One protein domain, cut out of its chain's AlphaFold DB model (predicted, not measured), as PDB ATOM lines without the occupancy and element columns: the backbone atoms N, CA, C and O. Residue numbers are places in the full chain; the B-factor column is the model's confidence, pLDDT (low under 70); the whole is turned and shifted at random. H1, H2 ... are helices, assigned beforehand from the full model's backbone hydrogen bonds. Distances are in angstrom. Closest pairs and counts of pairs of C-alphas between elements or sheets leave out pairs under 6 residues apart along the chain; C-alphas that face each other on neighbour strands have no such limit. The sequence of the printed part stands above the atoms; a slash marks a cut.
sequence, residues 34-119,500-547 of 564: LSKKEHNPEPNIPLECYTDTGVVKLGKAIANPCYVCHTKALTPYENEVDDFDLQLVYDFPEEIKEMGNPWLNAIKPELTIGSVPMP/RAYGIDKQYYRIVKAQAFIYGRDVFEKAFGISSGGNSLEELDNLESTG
ATOM      1  N   LEU A  34      82.807  94.274  65.833       75.58
ATOM      2  CA  LEU A  34      82.702  92.822  65.954       75.58
ATOM      3  C   LEU A  34      82.197  92.176  64.666       75.58
ATOM      4  O   LEU A  34      82.688  91.116  64.329       75.58
ATOM      5  N   SER A  35      81.288  92.808  63.917       71.42
ATOM      6  CA  SER A  35      80.817  92.254  62.640       71.42
ATOM      7  C   SER A  35      81.918  92.208  61.576       71.42
ATOM      8  O   SER A  35      82.003  91.240  60.832       71.42
ATOM      9  N   LYS A  36      82.802  93.217  61.532       67.98
ATOM     10  CA  LYS A  36      83.981  93.208  60.650       67.98
ATOM     11  C   LYS A  36      85.035  92.190  61.092       67.98
ATOM     12  O   LYS A  36      85.773  91.705  60.252       67.98
ATOM     13  N   LYS A  37      85.109  91.892  62.394       74.03
ATOM     14  CA  LYS A  37      86.127  91.027  63.014       74.03
ATOM     15  C   LYS A  37      85.581  89.675  63.484       74.03
ATOM     16  O   LYS A  37      86.230  89.015  64.284       74.03
ATOM     17  N   GLU A  38      84.381  89.284  63.047       67.58
ATOM     18  CA  GLU A  38      83.692  88.079  63.541       67.58
ATOM     19  C   GLU A  38      84.465  86.806  63.184       67.58
ATOM     20  O   GLU A  38      84.444  85.836  63.937       67.58
ATOM     21  N   HIS A  39      85.171  86.847  62.056       78.68
ATOM     22  CA  HIS A  39      86.066  85.811  61.580       78.68
ATOM     23  C   HIS A  39      87.444  86.428  61.363       78.68
ATOM     24  O   HIS A  39      87.552  87.406  60.620       78.68
ATOM     25  N   ASN A  40      88.477  85.884  62.005       87.41
ATOM     26  CA  ASN A  40      89.847  86.242  61.662       87.41
ATOM     27  C   ASN A  40      90.207  85.496  60.362       87.41
ATOM     28  O   ASN A  40      90.219  84.264  60.396       87.41
ATOM     29  N   PRO A  41      90.462  86.187  59.232       84.32
ATOM     30  CA  PRO A  41      90.808  85.521  57.978       84.32
ATOM     31  C   PRO A  41      92.191  84.859  58.048       84.32
ATOM     32  O   PRO A  41      92.374  83.801  57.457       84.32
ATOM     33  N   GLU A  42      93.102  85.408  58.863       87.26
ATOM     34  CA  GLU A  42      94.494  84.960  59.007       87.26
ATOM     35  C   GLU A  42      94.836  84.607  60.473       87.26
ATOM     36  O   GLU A  42      95.688  85.236  61.112       87.26
ATOM     37  N   PRO A  43      94.163  83.612  61.085       87.72
ATOM     38  CA  PRO A  43      94.405  83.218  62.477       87.72
ATOM     39  C   PRO A  43      95.744  82.495  62.685       87.72
ATOM     40  O   PRO A  43      96.143  82.259  63.824       87.72
ATOM     41  N   ASN A  44      96.419  82.144  61.594       85.04
ATOM     42  CA  ASN A  44      97.807  81.707  61.512       85.04
ATOM     43  C   ASN A  44      98.785  82.844  61.845       85.04
ATOM     44  O   ASN A  44      99.819  82.548  62.427       85.04
ATOM     45  N   ILE A  45      98.480  84.121  61.572       87.76
ATOM     46  CA  ILE A  45      99.386  85.233  61.911       87.76
ATOM     47  C   ILE A  45      99.280  85.552  63.412       87.76
ATOM     48  O   ILE A  45      98.299  86.177  63.836       87.76
ATOM     49  N   PRO A  46     100.268  85.168  64.246       87.83
ATOM     50  CA  PRO A  46     100.154  85.279  65.695       87.83
ATOM     51  C   PRO A  46     100.140  86.740  66.167       87.83
ATOM     52  O   PRO A  46     100.560  87.666  65.469       87.83
ATOM     53  N   LEU A  47      99.673  86.953  67.399       91.01
ATOM     54  CA  LEU A  47      99.561  88.281  68.008       91.01
ATOM     55  C   LEU A  47     100.903  89.021  68.063       91.01
ATOM     56  O   LEU A  47     100.935  90.244  67.912       91.01
ATOM     57  N   GLU A  48     102.004  88.296  68.241       90.36
ATOM     58  CA  GLU A  48     103.368  88.823  68.270       90.36
ATOM     59  C   GLU A  48     103.757  89.586  66.988       90.36
ATOM     60  O   GLU A  48     104.516  90.551  67.091       90.36
ATOM     61  N   CYS A  49     103.180  89.259  65.822       90.25
ATOM     62  CA  CYS A  49     103.417  89.988  64.565       90.25
ATOM     63  C   CYS A  49     102.886  91.430  64.602       90.25
ATOM     64  O   CYS A  49     103.407  92.306  63.918       90.25
ATOM     65  N   TYR A  50     101.877  91.706  65.430       93.44
ATOM     66  CA  TYR A  50     101.237  93.020  65.542       93.44
ATOM     67  C   TYR A  50     101.920  93.918  66.577       93.44
ATOM     68  O   TYR A  50     101.305  94.845  67.108       93.44
ATOM     69  N   THR A  51     103.165  93.632  66.949       94.77
ATOM     70  CA  THR A  51     103.944  94.530  67.803       94.77
ATOM     71  C   THR A  51     104.359  95.781  67.033       94.77
ATOM     72  O   THR A  51     104.818  95.706  65.901       94.77
ATOM     73  N   ASP A  52     104.220  96.951  67.652       95.19
ATOM     74  CA  ASP A  52     104.846  98.174  67.158       95.19
ATOM     75  C   ASP A  52     106.317  98.154  67.570       95.19
ATOM     76  O   ASP A  52     106.626  98.159  68.752       95.19
ATOM     77  N   THR A  53     107.260  98.216  66.644       94.04
ATOM     78  CA  THR A  53     108.704  98.377  66.930       94.04
ATOM     79  C   THR A  53     109.072  99.730  67.562       94.04
ATOM     80  O   THR A  53     110.230  99.983  67.911       94.04
ATOM     81  N   GLY A  54     108.093 100.625  67.705       93.62
ATOM     82  CA  GLY A  54     108.231 102.023  68.098       93.62
ATOM     83  C   GLY A  54     108.071 102.973  66.913       93.62
ATOM     84  O   GLY A  54     107.995 104.184  67.115       93.62
ATOM     85  N   VAL A  55     107.995 102.459  65.683       92.56
ATOM     86  CA  VAL A  55     107.841 103.280  64.480       92.56
ATOM     87  C   VAL A  55     106.541 104.084  64.503       92.56
ATOM     88  O   VAL A  55     106.575 105.274  64.193       92.56
ATOM     89  N   VAL A  56     105.428 103.503  64.964       91.56
ATOM     90  CA  VAL A  56     104.139 104.211  65.013       91.56
ATOM     91  C   VAL A  56     104.110 105.195  66.178       91.56
ATOM     92  O   VAL A  56     103.746 106.360  66.017       91.56
ATOM     93  N   LYS A  57     104.531 104.753  67.365       89.90
ATOM     94  CA  LYS A  57     104.440 105.562  68.588       89.90
ATOM     95  C   LYS A  57     105.507 106.650  68.708       89.90
ATOM     96  O   LYS A  57     105.249 107.699  69.297       89.90
ATOM     97  N   LEU A  58     106.715 106.393  68.211       91.23
ATOM     98  CA  LEU A  58     107.899 107.242  68.401       91.23
ATOM     99  C   LEU A  58     108.479 107.775  67.084       91.23
ATOM    100  O   LEU A  58     109.437 108.548  67.119       91.23
ATOM    101  N   GLY A  59     107.938 107.369  65.931       91.54
ATOM    102  CA  GLY A  59     108.436 107.763  64.611       91.54
ATOM    103  C   GLY A  59     109.754 107.092  64.206       91.54
ATOM    104  O   GLY A  59     110.335 107.464  63.189       91.54
ATOM    105  N   LYS A  60     110.261 106.143  65.003       91.63
ATOM    106  CA  LYS A  60     111.463 105.352  64.711       91.63
ATOM    107  C   LYS A  60     111.430 104.023  65.459       91.63
ATOM    108  O   LYS A  60     110.968 103.977  66.598       91.63
ATOM    109  N   ALA A  61     111.983 102.971  64.861       92.15
ATOM    110  CA  ALA A  61     112.150 101.708  65.567       92.15
ATOM    111  C   ALA A  61     113.156 101.862  66.714       92.15
ATOM    112  O   ALA A  61     114.268 102.362  66.526       92.15
ATOM    113  N   ILE A  62     112.750 101.410  67.896       90.92
ATOM    114  CA  ILE A  62     113.607 101.262  69.079       90.92
ATOM    115  C   ILE A  62     113.669  99.811  69.557       90.92
ATOM    116  O   ILE A  62     114.455  99.499  70.444       90.92
ATOM    117  N   ALA A  63     112.819  98.954  68.994       92.64
ATOM    118  CA  ALA A  63     112.714  97.556  69.337       92.64
ATOM    119  C   ALA A  63     112.609  96.694  68.074       92.64
ATOM    120  O   ALA A  63     112.053  97.119  67.066       92.64
ATOM    121  N   ASN A  64     113.104  95.469  68.153       91.90
ATOM    122  CA  ASN A  64     112.886  94.408  67.188       91.90
ATOM    123  C   ASN A  64     112.720  93.113  67.983       91.90
ATOM    124  O   ASN A  64     113.728  92.511  68.333       91.90
ATOM    125  N   PRO A  65     111.493  92.710  68.333       92.93
ATOM    126  CA  PRO A  65     111.239  91.378  68.871       92.93
ATOM    127  C   PRO A  65     111.013  90.334  67.759       92.93
ATOM    128  O   PRO A  65     111.118  89.141  68.021       92.93
ATOM    129  N   CYS A  66     110.752  90.761  66.515       92.00
ATOM    130  CA  CYS A  66     110.435  89.889  65.378       92.00
ATOM    131  C   CYS A  66     111.545  88.870  65.088       92.00
ATOM    132  O   CYS A  66     111.259  87.748  64.682       92.00
ATOM    133  N   TYR A  67     112.803  89.235  65.358       87.99
ATOM    134  CA  TYR A  67     113.970  88.371  65.154       87.99
ATOM    135  C   TYR A  67     113.951  87.060  65.937       87.99
ATOM    136  O   TYR A  67     114.705  86.146  65.624       87.99
ATOM    137  N   VAL A  68     113.164  86.993  67.011       89.56
ATOM    138  CA  VAL A  68     113.052  85.779  67.817       89.56
ATOM    139  C   VAL A  68     112.416  84.656  66.987       89.56
ATOM    140  O   VAL A  68     112.786  83.497  67.156       89.56
ATOM    141  N   CYS A  69     111.510  85.011  66.072       88.91
ATOM    142  CA  CYS A  69     110.773  84.085  65.213       88.91
ATOM    143  C   CYS A  69     111.281  84.088  63.768       88.91
ATOM    144  O   CYS A  69     111.461  83.018  63.193       88.91
ATOM    145  N   HIS A  70     111.504  85.280  63.206       88.05
ATOM    146  CA  HIS A  70     111.848  85.471  61.802       88.05
ATOM    147  C   HIS A  70     113.353  85.589  61.638       88.05
ATOM    148  O   HIS A  70     113.966  86.574  62.060       88.05
ATOM    149  N   THR A  71     113.962  84.575  61.048       82.72
ATOM    150  CA  THR A  71     115.409  84.411  60.982       82.72
ATOM    151  C   THR A  71     115.800  83.815  59.641       82.72
ATOM    152  O   THR A  71     114.965  83.489  58.808       82.72
ATOM    153  N   LYS A  72     117.101  83.618  59.429       78.89
ATOM    154  CA  LYS A  72     117.489  82.568  58.490       78.89
ATOM    155  C   LYS A  72     117.065  81.220  59.063       78.89
ATOM    156  O   LYS A  72     117.081  81.064  60.286       78.89
ATOM    157  N   ALA A  73     116.735  80.272  58.190       80.73
ATOM    158  CA  ALA A  73     116.485  78.895  58.602       80.73
ATOM    159  C   ALA A  73     117.670  78.373  59.434       80.73
ATOM    160  O   ALA A  73     118.828  78.522  59.027       80.73
ATOM    161  N   LEU A  74     117.375  77.796  60.600       82.05
ATOM    162  CA  LEU A  74     118.380  77.243  61.510       82.05
ATOM    163  C   LEU A  74     118.968  75.931  60.980       82.05
ATOM    164  O   LEU A  74     120.039  75.509  61.416       82.05
ATOM    165  N   THR A  75     118.274  75.282  60.048       86.86
ATOM    166  CA  THR A  75     118.623  73.976  59.501       86.86
ATOM    167  C   THR A  75     118.444  73.953  57.973       86.86
ATOM    168  O   THR A  75     117.841  74.854  57.385       86.86
ATOM    169  N   PRO A  76     119.001  72.948  57.268       86.86
ATOM    170  CA  PRO A  76     118.930  72.879  55.809       86.86
ATOM    171  C   PRO A  76     117.624  72.258  55.276       86.86
ATOM    172  O   PRO A  76     117.554  71.940  54.086       86.86
ATOM    173  N   TYR A  77     116.629  72.008  56.127       89.42
ATOM    174  CA  TYR A  77     115.419  71.274  55.756       89.42
ATOM    175  C   TYR A  77     114.314  72.199  55.248       89.42
ATOM    176  O   TYR A  77     114.262  73.378  55.581       89.42
ATOM    177  N   GLU A  78     113.445  71.669  54.390       84.66
ATOM    178  CA  GLU A  78     112.387  72.456  53.742       84.66
ATOM    179  C   GLU A  78     111.273  72.908  54.697       84.66
ATOM    180  O   GLU A  78     110.563  73.853  54.392       84.66
ATOM    181  N   ASN A  79     111.139  72.273  55.868       81.92
ATOM    182  CA  ASN A  79     110.161  72.659  56.887       81.92
ATOM    183  C   ASN A  79     110.617  73.830  57.774       81.92
ATOM    184  O   ASN A  79     110.045  74.056  58.842       81.92
ATOM    185  N   GLU A  80     111.649  74.551  57.339       82.80
ATOM    186  CA  GLU A  80     112.120  75.804  57.911       82.80
ATOM    187  C   GLU A  80     112.271  76.857  56.813       82.80
ATOM    188  O   GLU A  80     112.795  76.606  55.721       82.80
ATOM    189  N   VAL A  81     111.835  78.074  57.126       80.59
ATOM    190  CA  VAL A  81     111.775  79.178  56.167       80.59
ATOM    191  C   VAL A  81     112.912  80.158  56.445       80.59
ATOM    192  O   VAL A  81     113.299  80.384  57.591       80.59
ATOM    193  N   ASP A  82     113.498  80.701  55.376       82.56
ATOM    194  CA  ASP A  82     114.311  81.915  55.480       82.56
ATOM    195  C   ASP A  82     113.369  83.107  55.318       82.56
ATOM    196  O   ASP A  82     113.054  83.518  54.207       82.56
ATOM    197  N   ASP A  83     112.854  83.589  56.440       83.53
ATOM    198  CA  ASP A  83     111.839  84.639  56.514       83.53
ATOM    199  C   ASP A  83     112.401  85.916  57.149       83.53
ATOM    200  O   ASP A  83     111.665  86.766  57.654       83.53
ATOM    201  N   PHE A  84     113.728  86.071  57.116       84.45
ATOM    202  CA  PHE A  84     114.441  87.180  57.740       84.45
ATOM    203  C   PHE A  84     113.859  88.554  57.369       84.45
ATOM    204  O   PHE A  84     113.775  89.448  58.220       84.45
ATOM    205  N   ASP A  85     113.458  88.727  56.109       86.70
ATOM    206  CA  ASP A  85     112.956  89.994  55.582       86.70
ATOM    207  C   ASP A  85     111.629  90.440  56.230       86.70
ATOM    208  O   ASP A  85     111.375  91.648  56.296       86.70
ATOM    209  N   LEU A  86     110.855  89.527  56.841       88.27
ATOM    210  CA  LEU A  86     109.635  89.850  57.603       88.27
ATOM    211  C   LEU A  86     109.907  90.678  58.870       88.27
ATOM    212  O   LEU A  86     108.999  91.260  59.457       88.27
ATOM    213  N   GLN A  87     111.165  90.810  59.298       88.93
ATOM    214  CA  GLN A  87     111.525  91.765  60.351       88.93
ATOM    215  C   GLN A  87     111.527  93.222  59.868       88.93
ATOM    216  O   GLN A  87     111.518  94.141  60.691       88.93
ATOM    217  N   LEU A  88     111.640  93.458  58.559       90.15
ATOM    218  CA  LEU A  88     111.880  94.782  57.974       90.15
ATOM    219  C   LEU A  88     110.593  95.452  57.493       90.15
ATOM    220  O   LEU A  88     110.520  96.683  57.440       90.15
ATOM    221  N   VAL A  89     109.588  94.649  57.154       90.93
ATOM    222  CA  VAL A  89     108.315  95.091  56.589       90.93
ATOM    223  C   VAL A  89     107.146  94.464  57.338       90.93
ATOM    224  O   VAL A  89     107.240  93.340  57.818       90.93
ATOM    225  N   TYR A  90     106.039  95.195  57.441       89.13
ATOM    226  CA  TYR A  90     104.777  94.638  57.923       89.13
ATOM    227  C   TYR A  90     104.007  94.052  56.736       89.13
ATOM    228  O   TYR A  90     103.127  94.698  56.164       89.13
ATOM    229  N   ASP A  91     104.374  92.835  56.340       87.84
ATOM    230  CA  ASP A  91     103.819  92.174  55.156       87.84
ATOM    231  C   ASP A  91     102.534  91.392  55.469       87.84
ATOM    232  O   ASP A  91     102.481  90.167  55.438       87.84
ATOM    233  N   PHE A  92     101.487  92.122  55.860       89.67
ATOM    234  CA  PHE A  92     100.177  91.529  56.128       89.67
ATOM    235  C   PHE A  92      99.339  91.388  54.840       89.67
ATOM    236  O   PHE A  92      99.385  92.292  53.991       89.67
ATOM    237  N   PRO A  93      98.504  90.335  54.726       89.29
ATOM    238  CA  PRO A  93      97.472  90.231  53.692       89.29
ATOM    239  C   PRO A  93      96.527  91.439  53.685       89.29
ATOM    240  O   PRO A  93      96.327  92.095  54.713       89.29
ATOM    241  N   GLU A  94      95.938  91.747  52.528       89.60
ATOM    242  CA  GLU A  94      95.105  92.947  52.352       89.60
ATOM    243  C   GLU A  94      93.873  92.919  53.265       89.60
ATOM    244  O   GLU A  94      93.533  93.918  53.893       89.60
ATOM    245  N   GLU A  95      93.268  91.744  53.442       88.39
ATOM    246  CA  GLU A  95      92.144  91.522  54.346       88.39
ATOM    247  C   GLU A  95      92.496  91.889  55.796       88.39
ATOM    248  O   GLU A  95      91.674  92.460  56.519       88.39
ATOM    249  N   ILE A  96      93.730  91.604  56.227       90.41
ATOM    250  CA  ILE A  96      94.229  91.984  57.553       90.41
ATOM    251  C   ILE A  96      94.561  93.469  57.619       90.41
ATOM    252  O   ILE A  96      94.287  94.094  58.644       90.41
ATOM    253  N   LYS A  97      95.100  94.064  56.550       90.17
ATOM    254  CA  LYS A  97      95.337  95.513  56.493       90.17
ATOM    255  C   LYS A  97      94.032  96.292  56.668       90.17
ATOM    256  O   LYS A  97      93.969  97.157  57.539       90.17
ATOM    257  N   GLU A  98      92.978  95.908  55.945       88.17
ATOM    258  CA  GLU A  98      91.640  96.505  56.055       88.17
ATOM    259  C   GLU A  98      90.985  96.267  57.429       88.17
ATOM    260  O   GLU A  98      90.288  97.136  57.966       88.17
ATOM    261  N   MET A  99      91.182  95.083  58.018       88.70
ATOM    262  CA  MET A  99      90.622  94.729  59.327       88.70
ATOM    263  C   MET A  99      91.378  95.382  60.500       88.70
ATOM    264  O   MET A  99      90.792  95.670  61.556       88.70
ATOM    265  N   GLY A 100      92.686  95.581  60.352       90.54
ATOM    266  CA  GLY A 100      93.616  95.824  61.447       90.54
ATOM    267  C   GLY A 100      93.768  94.607  62.367       90.54
ATOM    268  O   GLY A 100      93.254  93.524  62.101       90.54
ATOM    269  N   ASN A 101      94.419  94.795  63.515       92.48
ATOM    270  CA  ASN A 101      94.748  93.689  64.421       92.48
ATOM    271  C   ASN A 101      93.487  92.920  64.892       92.48
ATOM    272  O   ASN A 101      92.609  93.523  65.535       92.48
ATOM    273  N   PRO A 102      93.358  91.614  64.580       92.25
ATOM    274  CA  PRO A 102      92.174  90.815  64.899       92.25
ATOM    275  C   PRO A 102      92.165  90.306  66.350       92.25
ATOM    276  O   PRO A 102      91.135  89.846  66.847       92.25
ATOM    277  N   TRP A 103      93.279  90.425  67.076       93.09
ATOM    278  CA  TRP A 103      93.479  89.852  68.407       93.09
ATOM    279  C   TRP A 103      92.876  90.700  69.535       93.09
ATOM    280  O   TRP A 103      93.548  91.181  70.454       93.09
ATOM    281  N   LEU A 104      91.559  90.893  69.471       93.17
ATOM    282  CA  LEU A 104      90.813  91.807  70.332       93.17
ATOM    283  C   LEU A 104      90.854  91.453  71.823       93.17
ATOM    284  O   LEU A 104      90.742  92.361  72.640       93.17
ATOM    285  N   ASN A 105      91.048  90.193  72.220       93.94
ATOM    286  CA  ASN A 105      91.182  89.862  73.647       93.94
ATOM    287  C   ASN A 105      92.405  90.536  74.284       93.94
ATOM    288  O   ASN A 105      92.370  90.879  75.465       93.94
ATOM    289  N   ALA A 106      93.457  90.754  73.496       92.23
ATOM    290  CA  ALA A 106      94.673  91.425  73.920       92.23
ATOM    291  C   ALA A 106      94.535  92.955  73.872       92.23
ATOM    292  O   ALA A 106      94.892  93.640  74.832       92.23
ATOM    293  N   ILE A 107      94.002  93.503  72.775       92.66
ATOM    294  CA  ILE A 107      94.001  94.959  72.548       92.66
ATOM    295  C   ILE A 107      92.701  95.682  72.933       92.66
ATOM    296  O   ILE A 107      92.760  96.859  73.273       92.66
ATOM    297  N   LYS A 108      91.541  95.012  72.886       91.76
ATOM    298  CA  LYS A 108      90.193  95.575  73.140       91.76
ATOM    299  C   LYS A 108      89.262  94.568  73.858       91.76
ATOM    300  O   LYS A 108      88.173  94.256  73.357       91.76
ATOM    301  N   PRO A 109      89.660  94.022  75.029       92.90
ATOM    302  CA  PRO A 109      88.919  92.965  75.731       92.90
ATOM    303  C   PRO A 109      87.487  93.357  76.130       92.90
ATOM    304  O   PRO A 109      86.627  92.502  76.334       92.90
ATOM    305  N   GLU A 110      87.173  94.644  76.252       92.22
ATOM    306  CA  GLU A 110      85.818  95.139  76.506       92.22
ATOM    307  C   GLU A 110      84.816  94.786  75.390       92.22
ATOM    308  O   GLU A 110      83.610  94.648  75.646       92.22
ATOM    309  N   LEU A 111      85.294  94.593  74.157       91.81
ATOM    310  CA  LEU A 111      84.453  94.199  73.030       91.81
ATOM    311  C   LEU A 111      84.075  92.718  73.112       91.81
ATOM    312  O   LEU A 111      82.905  92.384  72.922       91.81
ATOM    313  N   THR A 112      85.017  91.856  73.478       93.52
ATOM    314  CA  THR A 112      84.886  90.395  73.375       93.52
ATOM    315  C   THR A 112      84.520  89.725  74.696       93.52
ATOM    316  O   THR A 112      83.583  88.933  74.760       93.52
ATOM    317  N   ILE A 113      85.207  90.086  75.779       94.51
ATOM    318  CA  ILE A 113      85.055  89.487  77.113       94.51
ATOM    319  C   ILE A 113      84.446  90.454  78.136       94.51
ATOM    320  O   ILE A 113      84.209  90.089  79.288       94.51
ATOM    321  N   GLY A 114      84.126  91.683  77.715       92.55
ATOM    322  CA  GLY A 114      83.513  92.731  78.536       92.55
ATOM    323  C   GLY A 114      82.195  92.343  79.213       92.55
ATOM    324  O   GLY A 114      81.891  92.867  80.281       92.55
ATOM    325  N   SER A 115      81.429  91.412  78.633       94.15
ATOM    326  CA  SER A 115      80.164  90.926  79.206       94.15
ATOM    327  C   SER A 115      80.355  89.974  80.387       94.15
ATOM    328  O   SER A 115      79.436  89.818  81.192       94.15
ATOM    329  N   VAL A 116      81.530  89.351  80.517       96.94
ATOM    330  CA  VAL A 116      81.862  88.495  81.655       96.94
ATOM    331  C   VAL A 116      82.438  89.376  82.764       96.94
ATOM    332  O   VAL A 116      83.465  90.026  82.536       96.94
ATOM    333  N   PRO A 117      81.825  89.414  83.961       96.51
ATOM    334  CA  PRO A 117      82.372  90.147  85.095       96.51
ATOM    335  C   PRO A 117      83.776  89.665  85.461       96.51
ATOM    336  O   PRO A 117      84.093  88.483  85.323       96.51
ATOM    337  N   MET A 118      84.606  90.583  85.954       95.61
ATOM    338  CA  MET A 118      85.906  90.228  86.514       95.61
ATOM    339  C   MET A 118      85.695  89.416  87.802       95.61
ATOM    340  O   MET A 118      85.060  89.941  88.721       95.61
ATOM    341  N   PRO A 119      86.187  88.171  87.894       97.45
ATOM    342  CA  PRO A 119      86.079  87.398  89.124       97.45
ATOM    343  C   PRO A 119      87.038  87.929  90.197       97.45
ATOM    344  O   PRO A 119      88.051  88.576  89.907       97.45
ATOM    345  N   ARG A 500      99.639  90.343  89.663       95.42
ATOM    346  CA  ARG A 500      99.776  90.156  88.218       95.42
ATOM    347  C   ARG A 500      99.375  88.747  87.799       95.42
ATOM    348  O   ARG A 500      98.629  88.604  86.830       95.42
ATOM    349  N   ALA A 501      99.819  87.725  88.532       96.63
ATOM    350  CA  ALA A 501      99.479  86.328  88.263       96.63
ATOM    351  C   ALA A 501      97.957  86.122  88.197       96.63
ATOM    352  O   ALA A 501      97.418  85.707  87.169       96.63
ATOM    353  N   TYR A 502      97.244  86.519  89.257       97.27
ATOM    354  CA  TYR A 502      95.790  86.411  89.289       97.27
ATOM    355  C   TYR A 502      95.120  87.378  88.311       97.27
ATOM    356  O   TYR A 502      94.086  87.041  87.745       97.27
ATOM    357  N   GLY A 503      95.689  88.559  88.060       96.15
ATOM    358  CA  GLY A 503      95.208  89.484  87.031       96.15
ATOM    359  C   GLY A 503      95.158  88.852  85.636       96.15
ATOM    360  O   GLY A 503      94.135  88.944  84.955       96.15
ATOM    361  N   ILE A 504      96.227  88.159  85.239       96.36
ATOM    362  CA  ILE A 504      96.314  87.410  83.976       96.36
ATOM    363  C   ILE A 504      95.284  86.270  83.953       96.36
ATOM    364  O   ILE A 504      94.511  86.142  82.998       96.36
ATOM    365  N   ASP A 505      95.212  85.481  85.024       97.68
ATOM    366  CA  ASP A 505      94.298  84.341  85.115       97.68
ATOM    367  C   ASP A 505      92.821  84.750  85.072       97.68
ATOM    368  O   ASP A 505      92.007  84.074  84.438       97.68
ATOM    369  N   LYS A 506      92.461  85.884  85.688       97.46
ATOM    370  CA  LYS A 506      91.110  86.460  85.606       97.46
ATOM    371  C   LYS A 506      90.724  86.780  84.170       97.46
ATOM    372  O   LYS A 506      89.587  86.526  83.772       97.46
ATOM    373  N   GLN A 507      91.645  87.329  83.382       96.45
ATOM    374  CA  GLN A 507      91.375  87.638  81.980       96.45
ATOM    375  C   GLN A 507      91.198  86.350  81.176       96.45
ATOM    376  O   GLN A 507      90.213  86.231  80.446       96.45
ATOM    377  N   TYR A 508      92.046  85.337  81.397       97.50
ATOM    378  CA  TYR A 508      91.871  84.034  80.747       97.50
ATOM    379  C   TYR A 508      90.542  83.379  81.129       97.50
ATOM    380  O   TYR A 508      89.804  82.921  80.263       97.50
ATOM    381  N   TYR A 509      90.165  83.404  82.409       97.81
ATOM    382  CA  TYR A 509      88.855  82.940  82.867       97.81
ATOM    383  C   TYR A 509      87.707  83.610  82.102       97.81
ATOM    384  O   TYR A 509      86.752  82.941  81.710       97.81
ATOM    385  N   ARG A 510      87.785  84.922  81.853       97.77
ATOM    386  CA  ARG A 510      86.748  85.641  81.100       97.77
ATOM    387  C   ARG A 510      86.704  85.207  79.635       97.77
ATOM    388  O   ARG A 510      85.601  85.043  79.117       97.77
ATOM    389  N   ILE A 511      87.855  84.936  79.010       97.61
ATOM    390  CA  ILE A 511      87.927  84.321  77.672       97.61
ATOM    391  C   ILE A 511      87.239  82.954  77.681       97.61
ATOM    392  O   ILE A 511      86.371  82.712  76.844       97.61
ATOM    393  N   VAL A 512      87.542  82.095  78.661       98.29
ATOM    394  CA  VAL A 512      86.911  80.773  78.813       98.29
ATOM    395  C   VAL A 512      85.397  80.909  78.992       98.29
ATOM    396  O   VAL A 512      84.624  80.245  78.305       98.29
ATOM    397  N   LYS A 513      84.924  81.797  79.869       98.20
ATOM    398  CA  LYS A 513      83.485  81.997  80.100       98.20
ATOM    399  C   LYS A 513      82.748  82.551  78.886       98.20
ATOM    400  O   LYS A 513      81.616  82.135  78.642       98.20
ATOM    401  N   ALA A 514      83.378  83.454  78.142       97.08
ATOM    402  CA  ALA A 514      82.835  83.999  76.905       97.08
ATOM    403  C   ALA A 514      82.980  83.035  75.714       97.08
ATOM    404  O   ALA A 514      82.301  83.225  74.713       97.08
ATOM    405  N   GLN A 515      83.849  82.018  75.822       97.09
ATOM    406  CA  GLN A 515      84.325  81.196  74.702       97.09
ATOM    407  C   GLN A 515      84.873  82.060  73.554       97.09
ATOM    408  O   GLN A 515      84.605  81.819  72.383       97.09
ATOM    409  N   ALA A 516      85.646  83.087  73.908       95.48
ATOM    410  CA  ALA A 516      86.113  84.119  72.987       95.48
ATOM    411  C   ALA A 516      87.497  83.819  72.379       95.48
ATOM    412  O   ALA A 516      88.198  84.747  71.991       95.48
ATOM    413  N   PHE A 517      87.932  82.557  72.321       95.22
ATOM    414  CA  PHE A 517      89.313  82.203  71.956       95.22
ATOM    415  C   PHE A 517      89.711  82.588  70.530       95.22
ATOM    416  O   PHE A 517      90.894  82.819  70.296       95.22
ATOM    417  N   ILE A 518      88.747  82.688  69.606       93.67
ATOM    418  CA  ILE A 518      88.977  83.143  68.223       93.67
ATOM    419  C   ILE A 518      89.541  84.574  68.160       93.67
ATOM    420  O   ILE A 518      90.246  84.918  67.225       93.67
ATOM    421  N   TYR A 519      89.330  85.378  69.208       93.54
ATOM    422  CA  TYR A 519      89.854  86.741  69.325       93.54
ATOM    423  C   TYR A 519      91.216  86.822  70.037       93.54
ATOM    424  O   TYR A 519      91.626  87.905  70.460       93.54
ATOM    425  N   GLY A 520      91.906  85.694  70.229       93.17
ATOM    426  CA  GLY A 520      93.204  85.630  70.908       93.17
ATOM    427  C   GLY A 520      93.138  84.867  72.227       93.17
ATOM    428  O   GLY A 520      92.154  84.935  72.960       93.17
ATOM    429  N   ARG A 521      94.195  84.133  72.566       91.58
ATOM    430  CA  ARG A 521      94.291  83.383  73.842       91.58
ATOM    431  C   ARG A 521      95.333  83.948  74.782       91.58
ATOM    432  O   ARG A 521      95.423  83.536  75.937       91.58
ATOM    433  N   ASP A 522      96.127  84.860  74.252       88.12
ATOM    434  CA  ASP A 522      97.204  85.513  74.954       88.12
ATOM    435  C   ASP A 522      96.587  86.484  75.942       88.12
ATOM    436  O   ASP A 522      95.695  87.270  75.612       88.12
ATOM    437  N   VAL A 523      97.018  86.362  77.188       83.16
ATOM    438  CA  VAL A 523      96.383  87.044  78.302       83.16
ATOM    439  C   VAL A 523      97.333  88.016  78.936       83.16
ATOM    440  O   VAL A 523      98.454  87.693  79.312       83.16
ATOM    441  N   PHE A 524      96.817  89.224  79.076       88.45
ATOM    442  CA  PHE A 524      97.511  90.365  79.616       88.45
ATOM    443  C   PHE A 524      96.618  90.945  80.698       88.45
ATOM    444  O   PHE A 524      95.399  90.992  80.543       88.45
ATOM    445  N   GLU A 525      97.215  91.397  81.797       84.30
ATOM    446  CA  GLU A 525      96.477  92.013  82.904       84.30
ATOM    447  C   GLU A 525      95.593  93.179  82.407       84.30
ATOM    448  O   GLU A 525      94.457  93.356  82.859       84.30
ATOM    449  N   LYS A 526      96.104  93.945  81.433       86.61
ATOM    450  CA  LYS A 526      95.475  95.130  80.837       86.61
ATOM    451  C   LYS A 526      95.666  95.137  79.322       86.61
ATOM    452  O   LYS A 526      96.632  94.573  78.817       86.61
ATOM    453  N   ALA A 527      94.767  95.829  78.626       88.54
ATOM    454  CA  ALA A 527      94.874  96.058  77.190       88.54
ATOM    455  C   ALA A 527      96.112  96.899  76.837       88.54
ATOM    456  O   ALA A 527      96.400  97.892  77.511       88.54
ATOM    457  N   PHE A 528      96.805  96.548  75.755       87.74
ATOM    458  CA  PHE A 528      98.083  97.161  75.350       87.74
ATOM    459  C   PHE A 528      98.122  97.546  73.860       87.74
ATOM    460  O   PHE A 528      99.196  97.642  73.257       87.74
ATOM    461  N   GLY A 529      96.959  97.812  73.265       88.59
ATOM    462  CA  GLY A 529      96.892  98.481  71.971       88.59
ATOM    463  C   GLY A 529      97.458  99.906  72.039       88.59
ATOM    464  O   GLY A 529      97.568 100.504  73.116       88.59
ATOM    465  N   ILE A 530      97.842 100.475  70.896       86.39
ATOM    466  CA  ILE A 530      98.340 101.860  70.825       86.39
ATOM    467  C   ILE A 530      97.332 102.852  71.426       86.39
ATOM    468  O   ILE A 530      97.739 103.776  72.136       86.39
ATOM    469  N   SER A 531      96.026 102.646  71.221       86.44
ATOM    470  CA  SER A 531      94.980 103.532  71.750       86.44
ATOM    471  C   SER A 531      94.886 103.504  73.280       86.44
ATOM    472  O   SER A 531      94.503 104.504  73.889       86.44
ATOM    473  N   SER A 532      95.302 102.404  73.918       85.37
ATOM    474  CA  SER A 532      95.414 102.277  75.376       85.37
ATOM    475  C   SER A 532      96.811 102.625  75.910       85.37
ATOM    476  O   SER A 532      97.086 102.447  77.098       85.37
ATOM    477  N   GLY A 533      97.697 103.153  75.057       84.58
ATOM    478  CA  GLY A 533      99.057 103.549  75.418       84.58
ATOM    479  C   GLY A 533     100.076 102.408  75.418       84.58
ATOM    480  O   GLY A 533     101.219 102.628  75.830       84.58
ATOM    481  N   GLY A 534      99.704 101.217  74.942       90.22
ATOM    482  CA  GLY A 534     100.618 100.093  74.764       90.22
ATOM    483  C   GLY A 534     101.408 100.175  73.457       90.22
ATOM    484  O   GLY A 534     101.672 101.272  72.954       90.22
ATOM    485  N   ASN A 535     101.861  99.026  72.956       94.05
ATOM    486  CA  ASN A 535     102.700  98.938  71.758       94.05
ATOM    487  C   ASN A 535     102.283  97.782  70.839       94.05
ATOM    488  O   ASN A 535     103.132  97.132  70.238       94.05
ATOM    489  N   SER A 536     100.986  97.499  70.755       94.77
ATOM    490  CA  SER A 536     100.435  96.649  69.702       94.77
ATOM    491  C   SER A 536      99.677  97.496  68.687       94.77
ATOM    492  O   SER A 536      98.868  98.352  69.061       94.77
ATOM    493  N   LEU A 537      99.966  97.256  67.412       93.90
ATOM    494  CA  LEU A 537      99.277  97.834  66.270       93.90
ATOM    495  C   LEU A 537      97.781  97.520  66.363       93.90
ATOM    496  O   LEU A 537      97.391  96.411  66.723       93.90
ATOM    497  N   GLU A 538      96.943  98.507  66.058       90.76
ATOM    498  CA  GLU A 538      95.484  98.345  66.009       90.76
ATOM    499  C   GLU A 538      94.946  98.524  64.591       90.76
ATOM    500  O   GLU A 538      94.086  97.756  64.163       90.76
ATOM    501  N   GLU A 539      95.481  99.519  63.886       89.96
ATOM    502  CA  GLU A 539      95.249  99.830  62.479       89.96
ATOM    503  C   GLU A 539      96.560  99.601  61.717       89.96
ATOM    504  O   GLU A 539      97.642  99.785  62.283       89.96
ATOM    505  N   LEU A 540      96.456  99.186  60.454       88.45
ATOM    506  CA  LEU A 540      97.600  98.837  59.601       88.45
ATOM    507  C   LEU A 540      97.650  99.671  58.307       88.45
ATOM    508  O   LEU A 540      98.521  99.459  57.463       88.45
ATOM    509  N   ASP A 541      96.755 100.652  58.165       82.08
ATOM    510  CA  ASP A 541      96.684 101.527  56.997       82.08
ATOM    511  C   ASP A 541      98.009 102.267  56.769       82.08
ATOM    512  O   ASP A 541      98.479 103.025  57.620       82.08
ATOM    513  N   ASN A 542      98.579 102.118  55.569       79.75
ATOM    514  CA  ASN A 542      99.841 102.751  55.157       79.75
ATOM    515  C   ASN A 542     101.057 102.395  56.039       79.75
ATOM    516  O   ASN A 542     102.036 103.148  56.073       79.75
ATOM    517  N   LEU A 543     101.013 101.271  56.759       85.96
ATOM    518  CA  LEU A 543     102.120 100.788  57.576       85.96
ATOM    519  C   LEU A 543     102.896  99.698  56.822       85.96
ATOM    520  O   LEU A 543     102.578  98.523  56.927       85.96
ATOM    521  N   GLU A 544     103.918 100.091  56.057       84.64
ATOM    522  CA  GLU A 544     104.723  99.133  55.271       84.64
ATOM    523  C   GLU A 544     106.054  98.761  55.938       84.64
ATOM    524  O   GLU A 544     106.525  97.638  55.797       84.64
ATOM    525  N   SER A 545     106.677  99.683  56.679       92.38
ATOM    526  CA  SER A 545     108.009  99.481  57.267       92.38
ATOM    527  C   SER A 545     107.945  99.326  58.780       92.38
ATOM    528  O   SER A 545     107.268 100.090  59.474       92.38
ATOM    529  N   THR A 546     108.736  98.391  59.304       92.34
ATOM    530  CA  THR A 546     108.955  98.246  60.747       92.34
ATOM    531  C   THR A 546     109.933  99.288  61.289       92.34
ATOM    532  O   THR A 546     110.131  99.371  62.496       92.34
ATOM    533  N   GLY A 547     110.602 100.073  60.441       91.22
ATOM    534  CA  GLY A 547     111.653 101.015  60.839       91.22
ATOM    535  C   GLY A 547     112.948 100.350  61.331       91.22
ATOM    536  O   GLY A 547     113.919 101.045  61.646       91.22
TER     537      GLY A 547
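What this domain is: This is residues 34 to 119 and 500 to 547 of the 564 residues of the protein "Uncharacterized lipoprotein aq_1262" of Aquifex aeolicus (strain VF5) (UniProt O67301). This domain has little regular structure: winding loops with short helices, the long helix H7 at one end and a loop around Tyr 77 reaching out at the other. H1 lies near the middle. The 134 printed residues include seven named helices, H1 to H7 in chain order, and no named strand; only 41 residues are in them, all helix by class. The whole is compact, radius of gyration of the C-alphas 15.9 A, spanning 47 by 36 by 31 A.

How they stand to each other: H7, residues 500 to 514, and H5, residues 104 to 107, are close but not clearly touching; their closest C-alphas, Asn 105 and Ile 511, are 7.6 A apart. H5 and H6, residues 109 to 112, only just touch, with 3 pairs of C-alphas within 8 A, only at the corner; the closest C-alphas, Asn 105 and Thr 112, are 6.3 A apart. H1, residues 47 to 50, H2, 55 to 58, H3, 84 to 87, and H4, 94 to 99, touch no helix. In H4 and H7 every O i to N i+4 pair is within hydrogen-bond range; the others are too short for one.

Where its parts are: H7 runs 21.3 A from C-alpha 500 at (99.776, 90.156, 88.218) to C-alpha 514 at (82.835, 83.999, 76.905).

The domain as a whole: Residues 120 to 499 are not printed; the gap is 14.0 A between C-alphas. The link H2 to H3 is long, 25 residues. Residues 36 and 38 have pLDDT under 70.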